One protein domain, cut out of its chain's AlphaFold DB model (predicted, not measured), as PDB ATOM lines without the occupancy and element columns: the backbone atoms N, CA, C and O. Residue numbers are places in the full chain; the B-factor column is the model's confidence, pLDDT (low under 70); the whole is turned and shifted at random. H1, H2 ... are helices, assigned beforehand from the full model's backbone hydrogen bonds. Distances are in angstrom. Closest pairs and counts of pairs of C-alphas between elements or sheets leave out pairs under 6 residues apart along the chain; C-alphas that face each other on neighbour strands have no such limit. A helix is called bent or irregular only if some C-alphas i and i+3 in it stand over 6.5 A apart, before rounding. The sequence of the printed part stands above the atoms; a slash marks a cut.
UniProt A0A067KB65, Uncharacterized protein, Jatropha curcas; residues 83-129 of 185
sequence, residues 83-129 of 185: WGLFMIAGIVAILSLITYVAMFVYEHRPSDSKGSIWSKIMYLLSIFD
ATOM      1  N   TRP A  83     338.658 294.018 381.796       81.31
ATOM      2  CA  TRP A  83     337.301 293.806 382.290       81.31
ATOM      3  C   TRP A  83     337.244 293.742 383.823       81.31
ATOM      4  O   TRP A  83     336.346 294.313 384.429       81.31
ATOM      5  N   GLY A  84     338.247 293.130 384.466       87.19
ATOM      6  CA  GLY A  84     338.337 293.070 385.928       87.19
ATOM      7  C   GLY A  84     338.450 294.445 386.593       87.19
ATOM      8  O   GLY A  84     337.748 294.712 387.564       87.19
ATOM      9  N   LEU A  85     339.270 295.349 386.045       88.00
ATOM     10  CA  LEU A  85     339.424 296.700 386.593       88.00
ATOM     11  C   LEU A  85     338.144 297.522 386.415       88.00
ATOM     12  O   LEU A  85     337.730 298.224 387.334       88.00
ATOM     13  N   PHE A  86     337.491 297.387 385.259       87.31
ATOM     14  CA  PHE A  86     336.196 298.015 385.011       87.31
ATOM     15  C   PHE A  86     335.111 297.471 385.947       87.31
ATOM     16  O   PHE A  86     334.317 298.249 386.462       87.31
ATOM     17  N   MET A  87     335.111 296.164 386.230       89.50
ATOM     18  CA  MET A  87     334.173 295.552 387.172       89.50
ATOM     19  C   MET A  87     334.341 296.139 388.577       89.50
ATOM     20  O   MET A  87     333.364 296.540 389.200       89.50
ATOM     21  N   ILE A  88     335.583 296.249 389.055       93.38
ATOM     22  CA  ILE A  88     335.886 296.805 390.380       93.38
ATOM     23  C   ILE A  88     335.490 298.286 390.441       93.38
ATOM     24  O   ILE A  88     334.768 298.690 391.350       93.38
ATOM     25  N   ALA A  89     335.904 299.087 389.454       93.38
ATOM     26  CA  ALA A  89     335.555 300.505 389.383       93.38
ATOM     27  C   ALA A  89     334.036 300.721 389.263       93.38
ATOM     28  O   ALA A  89     333.488 301.615 389.903       93.38
ATOM     29  N   GLY A  90     333.349 299.873 388.495       94.25
ATOM     30  CA  GLY A  90     331.898 299.884 388.345       94.25
ATOM     31  C   GLY A  90     331.173 299.557 389.647       94.25
ATOM     32  O   GLY A  90     330.270 300.293 390.030       94.25
ATOM     33  N   ILE A  91     331.600 298.518 390.376       95.88
ATOM     34  CA  ILE A  91     331.026 298.168 391.686       95.88
ATOM     35  C   ILE A  91     331.195 299.331 392.667       95.88
ATOM     36  O   ILE A  91     330.228 299.735 393.310       95.88
ATOM     37  N   VAL A  92     332.394 299.913 392.749       96.88
ATOM     38  CA  VAL A  92     332.662 301.064 393.626       96.88
ATOM     39  C   VAL A  92     331.799 302.269 393.235       96.88
ATOM     40  O   VAL A  92     331.216 302.909 394.111       96.88
ATOM     41  N   ALA A  93     331.656 302.552 391.938       96.56
ATOM     42  CA  ALA A  93     330.811 303.638 391.447       96.56
ATOM     43  C   ALA A  93     329.324 303.415 391.773       96.56
ATOM     44  O   ALA A  93     328.658 304.342 392.228       96.56
ATOM     45  N   ILE A  94     328.812 302.191 391.606       95.44
ATOM     46  CA  ILE A  94     327.426 301.834 391.944       95.44
ATOM     47  C   ILE A  94     327.191 301.963 393.453       95.44
ATOM     48  O   ILE A  94     326.208 302.574 393.863       95.44
ATOM     49  N   LEU A  95     328.098 301.445 394.289       95.50
ATOM     50  CA  LEU A  95     327.997 301.566 395.748       95.50
ATOM     51  C   LEU A  95     328.027 303.030 396.203       95.50
ATOM     52  O   LEU A  95     327.231 303.434 397.055       95.50
ATOM     53  N   SER A  96     328.911 303.835 395.610       95.62
ATOM     54  CA  SER A  96     328.990 305.272 395.873       95.62
ATOM     55  C   SER A  96     327.700 305.987 395.468       95.62
ATOM     56  O   SER A  96     327.154 306.752 396.263       95.62
ATOM     57  N   LEU A  97     327.155 305.679 394.288       94.56
ATOM     58  CA  LEU A  97     325.904 306.251 393.798       94.56
ATOM     59  C   LEU A  97     324.718 305.883 394.697       94.56
ATOM     60  O   LEU A  97     323.945 306.763 395.072       94.56
ATOM     61  N   ILE A  98     324.591 304.609 395.088       90.69
ATOM     62  CA  ILE A  98     323.539 304.150 396.007       90.69
ATOM     63  C   ILE A  98     323.646 304.888 397.340       90.69
ATOM     64  O   ILE A  98     322.637 305.376 397.843       90.69
ATOM     65  N   THR A  99     324.854 305.010 397.894       91.88
ATOM     66  CA  THR A  99     325.083 305.704 399.170       91.88
ATOM     67  C   THR A  99     324.739 307.186 399.061       91.88
ATOM     68  O   THR A  99     324.028 307.708 399.914       91.88
ATOM     69  N   TYR A 100     325.171 307.859 397.995       92.06
ATOM     70  CA  TYR A 100     324.868 309.270 397.766       92.06
ATOM     71  C   TYR A 100     323.365 309.514 397.618       92.06
ATOM     72  O   TYR A 100     322.817 310.393 398.278       92.06
ATOM     73  N   VAL A 101     322.676 308.698 396.816       86.56
ATOM     74  CA  VAL A 101     321.217 308.777 396.666       86.56
ATOM     75  C   VAL A 101     320.531 308.471 397.994       86.56
ATOM     76  O   VAL A 101     319.601 309.177 398.365       86.56
ATOM     77  N   ALA A 102     320.994 307.469 398.743       84.56
ATOM     78  CA  ALA A 102     320.439 307.130 400.049       84.56
ATOM     79  C   ALA A 102     320.608 308.271 401.059       84.56
ATOM     80  O   ALA A 102     319.642 308.589 401.748       84.56
ATOM     81  N   MET A 103     321.782 308.907 401.119       86.88
ATOM     82  CA  MET A 103     322.050 310.059 401.987       86.88
ATOM     83  C   MET A 103     321.257 311.289 401.551       86.88
ATOM     84  O   MET A 103     320.608 311.909 402.382       86.88
ATOM     85  N   PHE A 104     321.228 311.609 400.257       84.81
ATOM     86  CA  PHE A 104     320.449 312.726 399.720       84.81
ATOM     87  C   PHE A 104     318.954 312.557 400.007       84.81
ATOM     88  O   PHE A 104     318.289 313.482 400.464       84.81
ATOM     89  N   VAL A 105     318.434 311.346 399.799       78.88
ATOM     90  CA  VAL A 105     317.056 310.987 400.129       78.88
ATOM     91  C   VAL A 105     316.850 310.964 401.641       78.88
ATOM     92  O   VAL A 105     315.766 311.294 402.078       78.88
ATOM     93  N   TYR A 106     317.821 310.579 402.466       76.31
ATOM     94  CA  TYR A 106     317.675 310.638 403.923       76.31
ATOM     95  C   TYR A 106     317.604 312.085 404.426       76.31
ATOM     96  O   TYR A 106     316.722 312.403 405.214       76.31
ATOM     97  N   GLU A 107     318.464 312.953 403.901       78.62
ATOM     98  CA  GLU A 107     318.553 314.366 404.272       78.62
ATOM     99  C   GLU A 107     317.357 315.186 403.755       78.62
ATOM    100  O   GLU A 107     316.879 316.087 404.431       78.62
ATOM    101  N   HIS A 108     316.839 314.857 402.564       72.12
ATOM    102  CA  HIS A 108     315.757 315.603 401.906       72.12
ATOM    103  C   HIS A 108     314.406 314.865 401.886       72.12
ATOM    104  O   HIS A 108     313.521 315.240 401.110       72.12
ATOM    105  N   ARG A 109     314.195 313.811 402.692       65.00
ATOM    106  CA  ARG A 109     312.874 313.147 402.758       65.00
ATOM    107  C   ARG A 109     312.010 313.632 403.916       65.00
ATOM    108  O   ARG A 109     312.385 313.424 405.064       65.00
ATOM    109  N   PRO A 110     310.759 314.041 403.628       61.75
ATOM    110  CA  PRO A 110     309.638 313.720 404.500       61.75
ATOM    111  C   PRO A 110     309.371 312.199 404.441       61.75
ATOM    112  O   PRO A 110     309.420 311.586 403.368       61.75
ATOM    113  N   SER A 111     309.149 311.590 405.606       61.75
ATOM    114  CA  SER A 111     309.332 310.163 405.927       61.75
ATOM    115  C   SER A 111     308.679 309.080 405.046       61.75
ATOM    116  O   SER A 111     309.151 307.948 405.083       61.75
ATOM    117  N   ASP A 112     307.673 309.325 404.204       60.66
ATOM    118  CA  ASP A 112     306.666 308.258 403.992       60.66
ATOM    119  C   ASP A 112     306.556 307.601 402.602       60.66
ATOM    120  O   ASP A 112     305.556 306.957 402.301       60.66
ATOM    121  N   SER A 113     307.556 307.688 401.714       60.66
ATOM    122  CA  SER A 113     307.386 307.158 400.335       60.66
ATOM    123  C   SER A 113     308.482 306.222 399.809       60.66
ATOM    124  O   SER A 113     308.441 305.824 398.637       60.66
ATOM    125  N   LYS A 114     309.426 305.791 400.659       61.22
ATOM    126  CA  LYS A 114     310.511 304.880 400.243       61.22
ATOM    127  C   LYS A 114     309.971 303.553 399.695       61.22
ATOM    128  O   LYS A 114     310.456 303.116 398.660       61.22
ATOM    129  N   GLY A 115     308.914 302.993 400.297       67.62
ATOM    130  CA  GLY A 115     308.272 301.755 399.836       67.62
ATOM    131  C   GLY A 115     307.648 301.868 398.442       67.62
ATOM    132  O   GLY A 115     307.960 301.069 397.575       67.62
ATOM    133  N   SER A 116     306.841 302.899 398.169       71.00
ATOM    134  CA  SER A 116     306.089 303.011 396.903       71.00
ATOM    135  C   SER A 116     306.983 303.150 395.657       71.00
ATOM    136  O   SER A 116     306.718 302.533 394.625       71.00
ATOM    137  N   ILE A 117     308.068 303.927 395.743       76.94
ATOM    138  CA  ILE A 117     308.977 304.151 394.604       76.94
ATOM    139  C   ILE A 117     309.889 302.940 394.389       76.94
ATOM    140  O   ILE A 117     310.048 302.503 393.249       76.94
ATOM    141  N   TRP A 118     310.427 302.356 395.466       75.00
ATOM    142  CA  TRP A 118     311.183 301.106 395.366       75.00
ATOM    143  C   TRP A 118     310.316 299.963 394.846       75.00
ATOM    144  O   TRP A 118     310.774 299.215 393.993       75.00
ATOM    145  N   SER A 119     309.051 299.863 395.266       75.38
ATOM    146  CA  SER A 119     308.116 298.861 394.745       75.38
ATOM    147  C   SER A 119     307.854 299.031 393.250       75.38
ATOM    148  O   SER A 119     307.793 298.033 392.541       75.38
ATOM    149  N   LYS A 120     307.759 300.265 392.735       83.00
ATOM    150  CA  LYS A 120     307.621 300.512 391.287       83.00
ATOM    151  C   LYS A 120     308.874 300.120 390.501       83.00
ATOM    152  O   LYS A 120     308.760 299.509 389.443       83.00
ATOM    153  N   ILE A 121     310.058 300.444 391.023       83.69
ATOM    154  CA  ILE A 121     311.346 300.078 390.411       83.69
ATOM    155  C   ILE A 121     311.545 298.557 390.442       83.69
ATOM    156  O   ILE A 121     311.911 297.970 389.429       83.69
ATOM    157  N   MET A 122     311.232 297.914 391.567       78.50
ATOM    158  CA  MET A 122     311.314 296.462 391.739       78.50
ATOM    159  C   MET A 122     310.312 295.730 390.840       78.50
ATOM    160  O   MET A 122     310.653 294.709 390.257       78.50
ATOM    161  N   TYR A 123     309.101 296.271 390.671       84.31
ATOM    162  CA  TYR A 123     308.103 295.722 389.751       84.31
ATOM    163  C   TYR A 123     308.586 295.767 388.295       84.31
ATOM    164  O   TYR A 123     308.510 294.764 387.590       84.31
ATOM    165  N   LEU A 124     309.160 296.892 387.856       83.75
ATOM    166  CA  LEU A 124     309.750 297.000 386.516       83.75
ATOM    167  C   LEU A 124     310.962 296.075 386.330       83.75
ATOM    168  O   LEU A 124     311.104 295.474 385.268       83.75
ATOM    169  N   LEU A 125     311.808 295.921 387.354       78.25
ATOM    170  CA  LEU A 125     312.958 295.016 387.310       78.25
ATOM    171  C   LEU A 125     312.522 293.545 387.257       78.25
ATOM    172  O   LEU A 125     313.091 292.767 386.499       78.25
ATOM    173  N   SER A 126     311.464 293.186 387.986       77.12
ATOM    174  CA  SER A 126     310.877 291.842 387.968       77.12
ATOM    175  C   SER A 126     310.280 291.477 386.608       77.12
ATOM    176  O   SER A 126     310.367 290.319 386.208       77.12
ATOM    177  N   ILE A 127     309.704 292.440 385.877       81.81
ATOM    178  CA  ILE A 127     309.218 292.217 384.502       81.81
ATOM    179  C   ILE A 127     310.384 291.902 383.555       81.81
ATOM    180  O   ILE A 127     310.223 291.153 382.592       81.81
ATOM    181  N   PHE A 128     311.555 292.479 383.818       69.62
ATOM    182  CA  PHE A 128     312.745 292.260 383.004       69.62
ATOM    183  C   PHE A 128     313.435 290.932 383.343       69.62
ATOM    184  O   PHE A 128     313.781 290.184 382.435       69.62
ATOM    185  N   ASP A 129     313.545 290.598 384.632       67.44
ATOM    186  CA  ASP A 129     314.082 289.318 385.122       67.44
ATOM    187  C   ASP A 129     313.284 288.118 384.583       67.44
ATOM    188  O   ASP A 129     313.848 287.117 384.143       67.44
TER     189      ASP A 129
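This is residues 83 to 129 of the 185 residues of an uncharacterized protein of Jatropha curcas (UniProt A0A067KB65). A long helix, H1, leads through a short loop at the apex into a shorter helix, H2, which folds back, and the two make an open V with an empty space between its arms. The V is flat, spanning 40 by 30 by 7 A along its three main axes. The printed part has 47 residues with two named helices, H1 then H2, and no named strand, and its class is all helix. It is only just loose, close to extended, with a radius of gyration of the C-alphas of 14.0 A.

H1, residues 83 to 107, and H2, residues 114 to 129, are apart, with no C-alpha of the one within 8 A of the other. The short link between them has 6 residues, 108 to 113. Residues 83 to 104 of H1, residues 107 to 113 and residues 115 to 129 of H2 stand free, with no C-alpha 8 or more residues away along the chain within 10 A. In H1 and H2 every O i to N i+4 pair is within hydrogen-bond range.

H1 begins at Trp 83, with its C-alpha at (337.301, 293.806, 382.290), and ends at Glu 107, with its C-alpha at (318.553, 314.366, 404.272); its first and last C-alphas are 35.5 A apart. H2 begins at Lys 114 and measures 22.0 A to the C-alpha of Asp 129, at (314.082, 289.318, 385.122). Neither helix is bent.

The two C-alphas farthest apart are those of Trp 83 and Pro 110, at 40.7 A. The first and last printed C-alphas, of Trp 83 and Asp 129, are 23.8 A apart. The printed part has no cut. The mean pLDDT of the printed part is 81.5, and residues 109 to 115 and 128 to 129 are under 70.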